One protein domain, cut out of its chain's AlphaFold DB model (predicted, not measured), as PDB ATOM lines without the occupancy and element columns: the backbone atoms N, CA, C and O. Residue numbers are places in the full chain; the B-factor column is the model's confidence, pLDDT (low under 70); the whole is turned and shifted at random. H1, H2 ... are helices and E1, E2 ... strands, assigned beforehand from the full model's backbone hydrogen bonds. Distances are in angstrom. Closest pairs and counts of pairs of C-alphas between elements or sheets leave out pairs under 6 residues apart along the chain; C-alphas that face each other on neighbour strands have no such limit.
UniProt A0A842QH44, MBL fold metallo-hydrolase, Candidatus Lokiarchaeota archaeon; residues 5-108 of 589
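Overview. This is residues 5 to 108 of the 589 residues of the protein "MBL fold metallo-hydrolase" of Candidatus Lokiarchaeota archaeon (UniProt A0A842QH44). A strongly twisted, curled sheet of five strands makes a curved wall, with H2 over one face and H5 packing on H2 and on the edge strand E5. H1 packs on H5 and E5 at one end of the body, and the small helices H3 and H4 are near each other at the other end. The printed part has 104 residues, with five named helices and five named strands in the order E1 E2 H1 H2 H3 E3 E4 H4 H5 E5; the sheet, in the order E1 E2 E3 E4 E5, is mixed, and the class is mixed, helices and strands. It is compact, with a radius of gyration of the C-alphas of 12.6 A and spans of 37 by 29 by 23 A.

Arrangement. Begin at edge strand E1, residues 5 to 8, in an antiparallel hairpin with E2, residues 11 to 17; N 6 and O 13 are 3.1 A apart, within hydrogen-bond range. E2 pairs with E1 over residues 11 to 14 and, staggered, with E3, residues 67 to 73, over residues 15 to 17; this pair is parallel, with N 72 and O 16 at 2.8 A. E3 and E4, residues 78 to 83, form an antiparallel hairpin, with N 71 and O 80 at 2.8 A. E4 is parallel to edge strand E5, residues 103 to 107, with N 105 and O 79 at 2.8 A. H2, residues 46 to 55, is on one face of the sheet, an arrangement in two layers, helix on one face of a sheet; its height over the sheet is 6.9 A, and it lies over E3 and runs along the strands, at 25 degrees to E3 on the local plane. H5, residues 93 to 100, touches H2 at a steep tilt of 64 degrees, opposite ways; their closest C-alphas, of Ala 49 and Thr 100, are 5.1 A apart. H1, residues 27 to 38, touches H5 with residues 32 to 36 alone, at a steep tilt of 38 degrees, the same way; the closest C-alphas, of Ile 32 and Arg 94, are 6.5 A apart. H3, residues 61 to 65, and H4, residues 87 to 91, are close but not clearly touching, with the closest C-alphas, of Glu 63 and Thr 89, at 7.5 A. H1, H3, H4 and H5 only graze the sheet. Two strand-helix-strand units, parallel neighbour strands with helices between, are E2, H1 H2 H3, E3 and E4, H4 H5, E5, the latter with a right-handed crossover. In H1 to H5 every O i to N i+4 pair is within hydrogen-bond range.

Along the chain. Find C-alpha 5 at (40.189, 28.043, 9.834), where E1 begins; E2 then runs 19.5 A. H1 starts at C-alpha 27, (49.049, 10.514, -12.522), and covers 16.3 A; H2 covers 14.3 A. After the five-residue H3, look for E3, 17.4 A, and E4, 15.4 A. Past H4 and H5, E5 runs 12.8 A to C-alpha 107 at (38.956, 12.725, -0.876).

Size, cuts and confidence. Look to the C-alphas of Gly 10 and Lys 38, the two farthest apart, at 37.7 A. The printed part has no cut, and no link is long. The model's mean pLDDT over the printed part is 88.1; residues 9 to 10 are under 70.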
ATOM      1  N   TYR A   5      41.580  28.257  10.234       77.12
ATOM      2  CA  TYR A   5      40.189  28.043   9.834       77.12
ATOM      3  C   TYR A   5      39.831  28.990   8.695       77.12
ATOM      4  O   TYR A   5      40.335  30.112   8.631       77.12
ATOM      5  N   ILE A   6      38.966  28.532   7.791       80.88
ATOM      6  CA  ILE A   6      38.342  29.388   6.785       80.88
ATOM      7  C   ILE A   6      36.830  29.355   6.972       80.88
ATOM      8  O   ILE A   6      36.233  28.283   7.073       80.88
ATOM      9  N   GLU A   7      36.220  30.532   7.031       73.56
ATOM     10  CA  GLU A   7      34.774  30.659   7.145       73.56
ATOM     11  C   GLU A   7      34.153  30.568   5.749       73.56
ATOM     12  O   GLU A   7      34.522  31.300   4.826       73.56
ATOM     13  N   SER A   8      33.216  29.642   5.567       71.31
ATOM     14  CA  SER A   8      32.494  29.488   4.308       71.31
ATOM     15  C   SER A   8      31.020  29.263   4.584       71.31
ATOM     16  O   SER A   8      30.614  28.206   5.063       71.31
ATOM     17  N   LYS A   9      30.206  30.279   4.269       63.34
ATOM     18  CA  LYS A   9      28.737  30.236   4.380       63.34
ATOM     19  C   LYS A   9      28.228  29.767   5.757       63.34
ATOM     20  O   LYS A   9      27.242  29.041   5.820       63.34
ATOM     21  N   GLY A  10      28.889  30.203   6.832       64.06
ATOM     22  CA  GLY A  10      28.504  29.906   8.217       64.06
ATOM     23  C   GLY A  10      29.147  28.658   8.829       64.06
ATOM     24  O   GLY A  10      28.874  28.374   9.989       64.06
ATOM     25  N   ASN A  11      30.007  27.941   8.094       70.19
ATOM     26  CA  ASN A  11      30.788  26.821   8.625       70.19
ATOM     27  C   ASN A  11      32.272  27.194   8.730       70.19
ATOM     28  O   ASN A  11      32.853  27.710   7.771       70.19
ATOM     29  N   GLU A  12      32.894  26.873   9.864       83.50
ATOM     30  CA  GLU A  12      34.347  26.916  10.024       83.50
ATOM     31  C   GLU A  12      34.965  25.626   9.484       83.50
ATOM     32  O   GLU A  12      34.717  24.532   9.989       83.50
ATOM     33  N   ILE A  13      35.787  25.745   8.441       86.69
ATOM     34  CA  ILE A  13      36.472  24.599   7.844       86.69
ATOM     35  C   ILE A  13      37.914  24.565   8.367       86.69
ATOM     36  O   ILE A  13      38.676  25.492   8.074       86.69
ATOM     37  N   PRO A  14      38.332  23.505   9.087       88.75
ATOM     38  CA  PRO A  14      39.702  23.367   9.562       88.75
ATOM     39  C   PRO A  14      40.689  23.192   8.402       88.75
ATOM     40  O   PRO A  14      40.511  22.355   7.506       88.75
ATOM     41  N   VAL A  15      41.781  23.948   8.470       90.06
ATOM     42  CA  VAL A  15      42.907  23.952   7.537       90.06
ATOM     43  C   VAL A  15      44.168  23.488   8.263       90.06
ATOM     44  O   VAL A  15      44.583  24.043   9.279       90.06
ATOM     45  N   THR A  16      44.804  22.445   7.728       90.88
ATOM     46  CA  THR A  16      46.063  21.892   8.259       90.88
ATOM     47  C   THR A  16      47.165  21.916   7.204       90.88
ATOM     48  O   THR A  16      46.887  21.878   6.006       90.88
ATOM     49  N   PHE A  17      48.430  21.957   7.622       90.38
ATOM     50  CA  PHE A  17      49.573  21.971   6.705       90.38
ATOM     51  C   PHE A  17      50.263  20.609   6.660       90.38
ATOM     52  O   PHE A  17      50.470  19.964   7.685       90.38
ATOM     53  N   LEU A  18      50.605  20.167   5.451       83.81
ATOM     54  CA  LEU A  18      51.248  18.884   5.198       83.81
ATOM     55  C   LEU A  18      52.732  19.087   4.907       83.81
ATOM     56  O   LEU A  18      53.082  19.710   3.904       83.81
ATOM     57  N   GLU A  19      53.588  18.496   5.740       72.62
ATOM     58  CA  GLU A  19      55.036  18.444   5.497       72.62
ATOM     59  C   GLU A  19      55.393  17.452   4.377       72.62
ATOM     60  O   GLU A  19      56.256  17.740   3.554       72.62
ATOM     61  N   ASN A  20      54.680  16.321   4.285       74.25
ATOM     62  CA  ASN A  20      54.833  15.338   3.209       74.25
ATOM     63  C   ASN A  20      53.522  15.182   2.415       74.25
ATOM     64  O   ASN A  20      52.467  14.863   2.972       74.25
ATOM     65  N   ALA A  21      53.603  15.380   1.097       79.56
ATOM     66  CA  ALA A  21      52.480  15.268   0.171       79.56
ATOM     67  C   ALA A  21      52.653  14.191  -0.917       79.56
ATOM     68  O   ALA A  21      51.814  14.102  -1.816       79.56
ATOM     69  N   GLU A  22      53.674  13.334  -0.827       77.44
ATOM     70  CA  GLU A  22      53.990  12.304  -1.834       77.44
ATOM     71  C   GLU A  22      52.791  11.396  -2.140       77.44
ATOM     72  O   GLU A  22      52.519  11.051  -3.294       77.44
ATOM     73  N   ARG A  23      51.990  11.066  -1.116       73.94
ATOM     74  CA  ARG A  23      50.780  10.237  -1.268       73.94
ATOM     75  C   ARG A  23      49.726  10.836  -2.213       73.94
ATOM     76  O   ARG A  23      48.864  10.104  -2.702       73.94
ATOM     77  N   PHE A  24      49.784  12.141  -2.481       78.69
ATOM     78  CA  PHE A  24      48.848  12.862  -3.345       78.69
ATOM     79  C   PHE A  24      49.334  12.989  -4.802       78.69
ATOM     80  O   PHE A  24      48.558  13.402  -5.672       78.69
ATOM     81  N   GLU A  25      50.566  12.562  -5.113       79.62
ATOM     82  CA  GLU A  25      51.210  12.711  -6.429       79.62
ATOM     83  C   GLU A  25      50.752  11.690  -7.489       79.62
ATOM     84  O   GLU A  25      51.524  10.990  -8.152       79.62
ATOM     85  N   THR A  26      49.441  11.603  -7.680       78.94
ATOM     86  CA  THR A  26      48.804  10.710  -8.656       78.94
ATOM     87  C   THR A  26      49.146  11.067 -10.118       78.94
ATOM     88  O   THR A  26      49.535  12.198 -10.415       78.94
ATOM     89  N   PRO A  27      48.916  10.169 -11.100       80.25
ATOM     90  CA  PRO A  27      49.049  10.514 -12.522       80.25
ATOM     91  C   PRO A  27      48.221  11.743 -12.943       80.25
ATOM     92  O   PRO A  27      48.660  12.536 -13.775       80.25
ATOM     93  N   LYS A  28      47.040  11.942 -12.335       82.44
ATOM     94  CA  LYS A  28      46.195  13.123 -12.573       82.44
ATOM     95  C   LYS A  28      46.848  14.398 -12.040       82.44
ATOM     96  O   LYS A  28      46.858  15.393 -12.763       82.44
ATOM     97  N   TYR A  29      47.431  14.346 -10.839       90.62
ATOM     98  CA  TYR A  29      48.255  15.430 -10.299       90.62
ATOM     99  C   TYR A  29      49.393  15.770 -11.262       90.62
ATOM    100  O   TYR A  29      49.479  16.908 -11.704       90.62
ATOM    101  N   LYS A  30      50.186  14.775 -11.686       90.38
ATOM    102  CA  LYS A  30      51.305  14.984 -12.623       90.38
ATOM    103  C   LYS A  30      50.840  15.634 -13.931       90.38
ATOM    104  O   LYS A  30      51.461  16.582 -14.400       90.38
ATOM    105  N   SER A  31      49.709  15.190 -14.486       91.25
ATOM    106  CA  SER A  31      49.116  15.790 -15.692       91.25
ATOM    107  C   SER A  31      48.692  17.252 -15.490       91.25
ATOM    108  O   SER A  31      48.906  18.080 -16.376       91.25
ATOM    109  N   ILE A  32      48.089  17.587 -14.345       92.81
ATOM    110  CA  ILE A  32      47.660  18.959 -14.042       92.81
ATOM    111  C   ILE A  32      48.852  19.853 -13.697       92.81
ATOM    112  O   ILE A  32      48.897  20.989 -14.160       92.81
ATOM    113  N   LEU A  33      49.844  19.346 -12.971       94.38
ATOM    114  CA  LEU A  33      51.069  20.075 -12.669       94.38
ATOM    115  C   LEU A  33      51.837  20.413 -13.952       94.38
ATOM    116  O   LEU A  33      52.222  21.561 -14.147       94.38
ATOM    117  N   GLN A  34      51.967  19.458 -14.878       95.25
ATOM    118  CA  GLN A  34      52.535  19.720 -16.205       95.25
ATOM    119  C   GLN A  34      51.739  20.782 -16.973       95.25
ATOM    120  O   GLN A  34      52.326  21.611 -17.663       95.25
ATOM    121  N   PHE A  35      50.406  20.778 -16.870       95.81
ATOM    122  CA  PHE A  35      49.561  21.818 -17.463       95.81
ATOM    123  C   PHE A  35      49.821  23.198 -16.836       95.81
ATOM    124  O   PHE A  35      49.988  24.166 -17.579       95.81
ATOM    125  N   ILE A  36      49.908  23.278 -15.503       96.00
ATOM    126  CA  ILE A  36      50.251  24.495 -14.747       96.00
ATOM    127  C   ILE A  36      51.611  25.038 -15.204       96.00
ATOM    128  O   ILE A  36      51.715  26.214 -15.551       96.00
ATOM    129  N   GLN A  37      52.626  24.172 -15.268       94.69
ATOM    130  CA  GLN A  37      53.994  24.517 -15.662       94.69
ATOM    131  C   GLN A  37      54.069  24.985 -17.119       94.69
ATOM    132  O   GLN A  37      54.572  26.069 -17.387       94.69
ATOM    133  N   LYS A  38      53.499  24.230 -18.069       96.25
ATOM    134  CA  LYS A  38      53.513  24.587 -19.503       96.25
ATOM    135  C   LYS A  38      52.833  25.922 -19.806       96.25
ATOM    136  O   LYS A  38      53.133  26.544 -20.818       96.25
ATOM    137  N   ARG A  39      51.867  26.325 -18.981       95.69
ATOM    138  CA  ARG A  39      51.105  27.569 -19.144       95.69
ATOM    139  C   ARG A  39      51.629  28.707 -18.268       95.69
ATOM    140  O   ARG A  39      51.014  29.767 -18.283       95.69
ATOM    141  N   ASN A  40      52.718  28.495 -17.523       95.81
ATOM    142  CA  ASN A  40      53.272  29.451 -16.560       95.81
ATOM    143  C   ASN A  40      52.210  30.007 -15.596       95.81
ATOM    144  O   ASN A  40      52.183  31.201 -15.305       95.81
ATOM    145  N   ILE A  41      51.300  29.148 -15.120       96.44
ATOM    146  CA  ILE A  41      50.225  29.580 -14.223       96.44
ATOM    147  C   ILE A  41      50.827  29.888 -12.837       96.44
ATOM    148  O   ILE A  41      51.428  28.994 -12.215       96.44
ATOM    149  N   PRO A  42      50.678  31.127 -12.329       95.38
ATOM    150  CA  PRO A  42      51.184  31.496 -11.014       95.38
ATOM    151  C   PRO A  42      50.398  30.772  -9.920       95.38
ATOM    152  O   PRO A  42      49.192  30.561 -10.034       95.38
ATOM    153  N   GLN A  43      51.087  30.393  -8.846       96.50
ATOM    154  CA  GLN A  43      50.440  29.850  -7.656       96.50
ATOM    155  C   GLN A  43      49.908  31.013  -6.826       96.50
ATOM    156  O   GLN A  43      50.692  31.805  -6.304       96.50
ATOM    157  N   ARG A  44      48.583  31.124  -6.710       96.50
ATOM    158  CA  ARG A  44      47.976  32.040  -5.735       96.50
ATOM    159  C   ARG A  44      48.328  31.593  -4.316       96.50
ATOM    160  O   ARG A  44      48.679  30.433  -4.106       96.50
ATOM    161  N   SER A  45      48.170  32.474  -3.332       96.06
ATOM    162  CA  SER A  45      48.128  32.014  -1.940       96.06
ATOM    163  C   SER A  45      46.961  31.028  -1.763       96.06
ATOM    164  O   SER A  45      46.026  31.016  -2.573       96.06
ATOM    165  N   TRP A  46      47.045  30.137  -0.777       94.56
ATOM    166  CA  TRP A  46      46.025  29.099  -0.609       94.56
ATOM    167  C   TRP A  46      44.687  29.717  -0.167       94.56
ATOM    168  O   TRP A  46      43.647  29.291  -0.654       94.56
ATOM    169  N   GLU A  47      44.727  30.791   0.623       94.38
ATOM    170  CA  GLU A  47      43.591  31.618   1.041       94.38
ATOM    171  C   GLU A  47      42.849  32.150  -0.191       94.38
ATOM    172  O   GLU A  47      41.696  31.808  -0.431       94.38
ATOM    173  N   LYS A  48      43.563  32.864  -1.074       94.31
ATOM    174  CA  LYS A  48      43.000  33.429  -2.313       94.31
ATOM    175  C   LYS A  48      42.522  32.370  -3.303       94.31
ATOM    176  O   LYS A  48      41.701  32.653  -4.177       94.31
ATOM    177  N   ALA A  49      43.096  31.169  -3.255       95.06
ATOM    178  CA  ALA A  49      42.635  30.049  -4.063       95.06
ATOM    179  C   ALA A  49      41.300  29.497  -3.546       95.06
ATOM    180  O   ALA A  49      40.440  29.165  -4.363       95.06
ATOM    181  N   LEU A  50      41.131  29.418  -2.224       94.00
ATOM    182  CA  LEU A  50      39.896  28.975  -1.584       94.00
ATOM    183  C   LEU A  50      38.789  30.028  -1.667       94.00
ATOM    184  O   LEU A  50      37.682  29.661  -2.045       94.00
ATOM    185  N   GLU A  51      39.082  31.310  -1.430       92.56
ATOM    186  CA  GLU A  51      38.140  32.424  -1.646       92.56
ATOM    187  C   GLU A  51      37.539  32.353  -3.058       92.56
ATOM    188  O   GLU A  51      36.327  32.220  -3.230       92.56
ATOM    189  N   TRP A  52      38.404  32.288  -4.079       95.00
ATOM    190  CA  TRP A  52      37.967  32.137  -5.468       95.00
ATOM    191  C   TRP A  52      37.127  30.870  -5.682       95.00
ATOM    192  O   TRP A  52      36.116  30.899  -6.382       95.00
ATOM    193  N   PHE A  53      37.536  29.743  -5.093       94.81
ATOM    194  CA  PHE A  53      36.818  28.477  -5.231       94.81
ATOM    195  C   PHE A  53      35.405  28.554  -4.635       94.81
ATOM    196  O   PHE A  53      34.450  28.090  -5.264       94.81
ATOM    197  N   PHE A  54      35.247  29.164  -3.459       92.62
ATOM    198  CA  PHE A  54      33.954  29.302  -2.791       92.62
ATOM    199  C   PHE A  54      33.012  30.283  -3.503       92.62
ATOM    200  O   PHE A  54      31.798  30.063  -3.497       92.62
ATOM    201  N   GLU A  55      33.543  31.264  -4.229       92.12
ATOM    202  CA  GLU A  55      32.767  32.194  -5.061       92.12
ATOM    203  C   GLU A  55      32.426  31.639  -6.460       92.12
ATOM    204  O   GLU A  55      31.450  32.054  -7.078       92.12
ATOM    205  N   GLU A  56      33.178  30.659  -6.970       93.69
ATOM    206  CA  GLU A  56      33.063  30.202  -8.363       93.69
ATOM    207  C   GLU A  56      31.737  29.477  -8.672       93.69
ATOM    208  O   GLU A  56      31.480  28.375  -8.186       93.69
ATOM    209  N   ASN A  57      30.917  30.046  -9.556       92.44
ATOM    210  CA  ASN A  57      29.587  29.533  -9.909       92.44
ATOM    211  C   ASN A  57      29.594  28.190 -10.655       92.44
ATOM    212  O   ASN A  57      28.593  27.476 -10.648       92.44
ATOM    213  N   ARG A  58      30.705  27.812 -11.303       91.88
ATOM    214  CA  ARG A  58      30.829  26.491 -11.948       91.88
ATOM    215  C   ARG A  58      30.833  25.332 -10.959       91.88
ATOM    216  O   ARG A  58      30.582  24.194 -11.370       91.88
ATOM    217  N   ILE A  59      31.154  25.607  -9.697       92.06
ATOM    218  CA  ILE A  59      31.180  24.615  -8.631       92.06
ATOM    219  C   ILE A  59      29.867  24.711  -7.838       92.06
ATOM    220  O   ILE A  59      29.558  25.789  -7.322       92.06
ATOM    221  N   PRO A  60      29.089  23.617  -7.726       89.12
ATOM    222  CA  PRO A  60      27.810  23.623  -7.032       89.12
ATOM    223  C   PRO A  60      27.945  24.072  -5.580       89.12
ATOM    224  O   PRO A  60      28.906  23.725  -4.890       89.12
ATOM    225  N   VAL A  61      26.955  24.830  -5.107       86.38
ATOM    226  CA  VAL A  61      26.925  25.320  -3.723       86.38
ATOM    227  C   VAL A  61      26.924  24.165  -2.727       86.38
ATOM    228  O   VAL A  61      27.603  24.245  -1.711       86.38
ATOM    229  N   ASP A  62      26.215  23.084  -3.026       80.00
ATOM    230  CA  ASP A  62      26.126  21.938  -2.132       80.00
ATOM    231  C   ASP A  62      27.435  21.131  -2.059       80.00
ATOM    232  O   ASP A  62      27.711  20.550  -1.016       80.00
ATOM    233  N   GLU A  63      28.271  21.129  -3.108       85.56
ATOM    234  CA  GLU A  63      29.633  20.566  -3.042       85.56
ATOM    235  C   GLU A  63      30.554  21.399  -2.149       85.56
ATOM    236  O   GLU A  63      31.347  20.846  -1.396       85.56
ATOM    237  N   LYS A  64      30.415  22.728  -2.185       89.50
ATOM    238  CA  LYS A  64      31.188  23.636  -1.328       89.50
ATOM    239  C   LYS A  64      30.820  23.489   0.146       89.50
ATOM    240  O   LYS A  64      31.708  23.456   0.986       89.50
ATOM    241  N   LEU A  65      29.522  23.396   0.440       85.62
ATOM    242  CA  LEU A  65      29.009  23.230   1.802       85.62
ATOM    243  C   LEU A  65      29.349  21.861   2.404       85.62
ATOM    244  O   LEU A  65      29.388  21.729   3.618       85.62
ATOM    245  N   ALA A  66      29.612  20.855   1.567       83.62
ATOM    246  CA  ALA A  66      29.976  19.508   2.004       83.62
ATOM    247  C   ALA A  66      31.480  19.337   2.291       83.62
ATOM    248  O   ALA A  66      31.949  18.198   2.360       83.62
ATOM    249  N   ILE A  67      32.268  20.416   2.330       88.19
ATOM    250  CA  ILE A  67      33.698  20.363   2.662       88.19
ATOM    251  C   ILE A  67      33.852  20.370   4.177       88.19
ATOM    252  O   ILE A  67      33.380  21.286   4.839       88.19
ATOM    253  N   GLU A  68      34.570  19.382   4.701       85.12
ATOM    254  CA  GLU A  68      34.768  19.220   6.147       85.12
ATOM    255  C   GLU A  68      36.184  19.554   6.599       85.12
ATOM    256  O   GLU A  68      36.408  19.914   7.749       85.12
ATOM    257  N   ARG A  69      37.174  19.415   5.713       88.25
ATOM    258  CA  ARG A  69      38.573  19.685   6.048       88.25
ATOM    259  C   ARG A  69      39.383  20.001   4.811       88.25
ATOM    260  O   ARG A  69      39.170  19.423   3.742       88.25
ATOM    261  N   ILE A  70      40.371  20.875   4.976       91.69
ATOM    262  CA  ILE A  70      41.357  21.176   3.945       91.69
ATOM    263  C   ILE A  70      42.765  20.924   4.488       91.69
ATOM    264  O   ILE A  70      43.102  21.271   5.618       91.69
ATOM    265  N   GLN A  71      43.615  20.303   3.674       91.38
ATOM    266  CA  GLN A  71      45.038  20.169   3.962       91.38
ATOM    267  C   GLN A  71      45.873  20.792   2.847       91.38
ATOM    268  O   GLN A  71      45.652  20.523   1.664       91.38
ATOM    269  N   VAL A  72      46.856  21.607   3.213       94.38
ATOM    270  CA  VAL A  72      47.645  22.411   2.278       94.38
ATOM    271  C   VAL A  72      49.070  21.881   2.200       94.38
ATOM    272  O   VAL A  72      49.772  21.803   3.206       94.38
ATOM    273  N   SER A  73      49.534  21.588   0.985       93.50
ATOM    274  CA  SER A  73      50.955  21.394   0.687       93.50
ATOM    275  C   SER A  73      51.417  22.465  -0.296       93.50
ATOM    276  O   SER A  73      51.137  22.409  -1.499       93.50
ATOM    277  N   LYS A  74      52.113  23.475   0.238       91.25
ATOM    278  CA  LYS A  74      52.549  24.655  -0.522       91.25
ATOM    279  C   LYS A  74      53.575  24.285  -1.594       91.25
ATOM    280  O   LYS A  74      53.391  24.662  -2.751       91.25
ATOM    281  N   SER A  75      54.592  23.503  -1.228       89.69
ATOM    282  CA  SER A  75      55.669  23.038  -2.116       89.69
ATOM    283  C   SER A  75      55.141  22.257  -3.316       89.69
ATOM    284  O   SER A  75      55.557  22.496  -4.447       89.69
ATOM    285  N   ASN A  76      54.178  21.363  -3.090       92.25
ATOM    286  CA  ASN A  76      53.651  20.489  -4.135       92.25
ATOM    287  C   ASN A  76      52.468  21.126  -4.891       92.25
ATOM    288  O   ASN A  76      51.969  20.530  -5.846       92.25
ATOM    289  N   ARG A  77      52.025  22.337  -4.513       94.62
ATOM    290  CA  ARG A  77      50.827  23.022  -5.042       94.62
ATOM    291  C   ARG A  77      49.537  22.206  -4.891       94.62
ATOM    292  O   ARG A  77      48.719  22.163  -5.814       94.62
ATOM    293  N   ILE A  78      49.351  21.546  -3.747       94.94
ATOM    294  CA  ILE A  78      48.198  20.669  -3.490       94.94
ATOM    295  C   ILE A  78      47.294  21.251  -2.402       94.94
ATOM    296  O   ILE A  78      47.762  21.590  -1.317       94.94
ATOM    297  N   LEU A  79      45.994  21.300  -2.697       94.56
ATOM    298  CA  LEU A  79      44.919  21.467  -1.721       94.56
ATOM    299  C   LEU A  79      44.153  20.149  -1.624       94.56
ATOM    300  O   LEU A  79      43.418  19.786  -2.540       94.56
ATOM    301  N   CYS A  80      44.362  19.399  -0.549       90.50
ATOM    302  CA  CYS A  80      43.575  18.208  -0.255       90.50
ATOM    303  C   CYS A  80      42.256  18.638   0.384       90.50
ATOM    304  O   CYS A  80      42.274  19.241   1.449       90.50
ATOM    305  N   VAL A  81      41.135  18.345  -0.263       90.31
ATOM    306  CA  VAL A  81      39.790  18.715   0.183       90.31
ATOM    307  C   VAL A  81      39.053  17.436   0.574       90.31
ATOM    308  O   VAL A  81      38.794  16.583  -0.283       90.31
ATOM    309  N   GLU A  82      38.753  17.296   1.864       86.62
ATOM    310  CA  GLU A  82      37.914  16.225   2.404       86.62
ATOM    311  C   GLU A  82      36.451  16.656   2.291       86.62
ATOM    312  O   GLU A  82      36.057  17.700   2.815       86.62
ATOM    313  N   THR A  83      35.656  15.900   1.533       83.38
ATOM    314  CA  THR A  83      34.272  16.282   1.255       83.38
ATOM    315  C   THR A  83      33.365  15.105   0.925       83.38
ATOM    316  O   THR A  83      33.733  14.167   0.206       83.38
ATOM    317  N   GLY A  84      32.125  15.200   1.404       71.44
ATOM    318  CA  GLY A  84      31.042  14.286   1.071       71.44
ATOM    319  C   GLY A  84      30.469  14.491  -0.334       71.44
ATOM    320  O   GLY A  84      29.660  13.679  -0.772       71.44
ATOM    321  N   LYS A  85      30.845  15.532  -1.094       76.12
ATOM    322  CA  LYS A  85      30.334  15.782  -2.457       76.12
ATOM    323  C   LYS A  85      31.380  16.473  -3.335       76.12
ATOM    324  O   LYS A  85      31.866  17.541  -3.007       76.12
ATOM    325  N   SER A  86      31.726  15.879  -4.481       81.88
ATOM    326  CA  SER A  86      32.849  16.395  -5.287       81.88
ATOM    327  C   SER A  86      32.810  16.055  -6.778       81.88
ATOM    328  O   SER A  86      33.830  16.131  -7.471       81.88
ATOM    329  N   ARG A  87      31.654  15.640  -7.306       76.56
ATOM    330  CA  ARG A  87      31.546  15.137  -8.683       76.56
ATOM    331  C   ARG A  87      31.871  16.229  -9.700       76.56
ATOM    332  O   ARG A  87      32.668  15.994 -10.609       76.56
ATOM    333  N   LYS A  88      31.251  17.399  -9.566       83.56
ATOM    334  CA  LYS A  88      31.458  18.532 -10.468       83.56
ATOM    335  C   LYS A  88      32.822  19.168 -10.224       83.56
ATOM    336  O   LYS A  88      33.538  19.432 -11.187       83.56
ATOM    337  N   THR A  89      33.246  19.285  -8.967       88.25
ATOM    338  CA  THR A  89      34.597  19.735  -8.606       88.25
ATOM    339  C   THR A  89      35.678  18.880  -9.271       88.25
ATOM    340  O   THR A  89      36.627  19.413  -9.846       88.25
ATOM    341  N   PHE A  90      35.505  17.553  -9.299       84.81
ATOM    342  CA  PHE A  90      36.431  16.643  -9.973       84.81
ATOM    343  C   PHE A  90      36.497  16.877 -11.493       84.81
ATOM    344  O   PHE A  90      37.576  16.832 -12.090       84.81
ATOM    345  N   GLN A  91      35.353  17.137 -12.134       81.94
ATOM    346  CA  GLN A  91      35.289  17.437 -13.572       81.94
ATOM    347  C   GLN A  91      36.002  18.755 -13.912       81.94
ATOM    348  O   GLN A  91      36.667  18.854 -14.943       81.94
ATOM    349  N   GLU A  92      35.932  19.739 -13.015       92.50
ATOM    350  CA  GLU A  92      36.502  21.075 -13.205       92.50
ATOM    351  C   GLU A  92      37.958  21.210 -12.714       92.50
ATOM    352  O   GLU A  92      38.509  22.305 -12.759       92.50
ATOM    353  N   LEU A  93      38.649  20.134 -12.308       92.56
ATOM    354  CA  LEU A  93      40.013  20.219 -11.743       92.56
ATOM    355  C   LEU A  93      41.015  20.997 -12.609       92.56
ATOM    356  O   LEU A  93      41.847  21.734 -12.085       92.56
ATOM    357  N   ARG A  94      40.949  20.859 -13.941       92.75
ATOM    358  CA  ARG A  94      41.802  21.646 -14.852       92.75
ATOM    359  C   ARG A  94      41.420  23.125 -14.869       92.75
ATOM    360  O   ARG A  94      42.306  23.970 -14.969       92.75
ATOM    361  N   TYR A  95      40.127  23.431 -14.802       96.06
ATOM    362  CA  TYR A  95      39.628  24.801 -14.736       96.06
ATOM    363  C   TYR A  95      40.023  25.460 -13.411       96.06
ATOM    364  O   TYR A  95      40.546  26.572 -13.421       96.06
ATOM    365  N   ILE A  96      39.878  24.747 -12.295       96.69
ATOM    366  CA  ILE A  96      40.334  25.192 -10.975       96.69
ATOM    367  C   ILE A  96      41.838  25.482 -11.023       96.69
ATOM    368  O   ILE A  96      42.253  26.609 -10.769       96.69
ATOM    369  N   ALA A  97      42.645  24.516 -11.471       96.44
ATOM    370  CA  ALA A  97      44.094  24.672 -11.584       96.44
ATOM    371  C   ALA A  97      44.518  25.845 -12.475       96.44
ATOM    372  O   ALA A  97      45.494  26.525 -12.167       96.44
ATOM    373  N   LYS A  98      43.784  26.111 -13.564       97.19
ATOM    374  CA  LYS A  98      44.037  27.256 -14.450       97.19
ATOM    375  C   LYS A  98      43.899  28.594 -13.722       97.19
ATOM    376  O   LYS A  98      44.665  29.507 -14.006       97.19
ATOM    377  N   ASN A  99      42.918  28.714 -12.834       97.19
ATOM    378  CA  ASN A  99      42.592  29.979 -12.184       97.19
ATOM    379  C   ASN A  99      43.347  30.181 -10.870       97.19
ATOM    380  O   ASN A  99      43.675  31.316 -10.533       97.19
ATOM    381  N   THR A 100      43.651  29.105 -10.146       97.19
ATOM    382  CA  THR A 100      44.271  29.179  -8.816       97.19
ATOM    383  C   THR A 100      45.766  28.870  -8.823       97.19
ATOM    384  O   THR A 100      46.490  29.320  -7.936       97.19
ATOM    385  N   GLY A 101      46.242  28.092  -9.799       96.19
ATOM    386  CA  GLY A 101      47.581  27.504  -9.778       96.19
ATOM    387  C   GLY A 101      47.733  26.336  -8.799       96.19
ATOM    388  O   GLY A 101      48.859  25.882  -8.591       96.19
ATOM    389  N   TRP A 102      46.630  25.839  -8.227       97.12
ATOM    390  CA  TRP A 102      46.594  24.719  -7.287       97.12
ATOM    391  C   TRP A 102      45.938  23.486  -7.899       97.12
ATOM    392  O   TRP A 102      44.949  23.574  -8.628       97.12
ATOM    393  N   TYR A 103      46.448  22.311  -7.548       95.50
ATOM    394  CA  TYR A 103      45.751  21.055  -7.777       95.50
ATOM    395  C   TYR A 103      44.893  20.702  -6.559       95.50
ATOM    396  O   TYR A 103      45.407  20.555  -5.451       95.50
ATOM    397  N   PHE A 104      43.589  20.533  -6.776       93.81
ATOM    398  CA  PHE A 104      42.667  20.084  -5.739       93.81
ATOM    399  C   PHE A 104      42.658  18.551  -5.716       93.81
ATOM    400  O   PHE A 104      42.236  17.901  -6.675       93.81
ATOM    401  N   TYR A 105      43.149  17.958  -4.632       89.12
ATOM    402  CA  TYR A 105      43.032  16.528  -4.382       89.12
ATOM    403  C   TYR A 105      41.743  16.271  -3.599       89.12
ATOM    404  O   TYR A 105      41.631  16.664  -2.447       89.12
ATOM    405  N   LEU A 106      40.765  15.617  -4.221       85.88
ATOM    406  CA  LEU A 106      39.453  15.373  -3.617       85.88
ATOM    407  C   LEU A 106      39.441  13.998  -2.945       85.88
ATOM    408  O   LEU A 106      39.695  12.983  -3.606       85.88
ATOM    409  N   THR A 107      39.126  13.959  -1.654       79.56
ATOM    410  CA  THR A 107      38.956  12.725  -0.876       79.56
ATOM    411  C   THR A 107      37.618  12.737  -0.145       79.56
ATOM    412  O   THR A 107      37.034  13.796   0.059       79.56
ATOM    413  N   GLY A 108      37.089  11.558   0.178       72.44
ATOM    414  CA  GLY A 108      35.878  11.461   0.989       72.44
ATOM    415  C   GLY A 108      36.166  11.751   2.456       72.44
ATOM    416  O   GLY A 108      37.322  11.777   2.881       72.44
TER     417      GLY A 108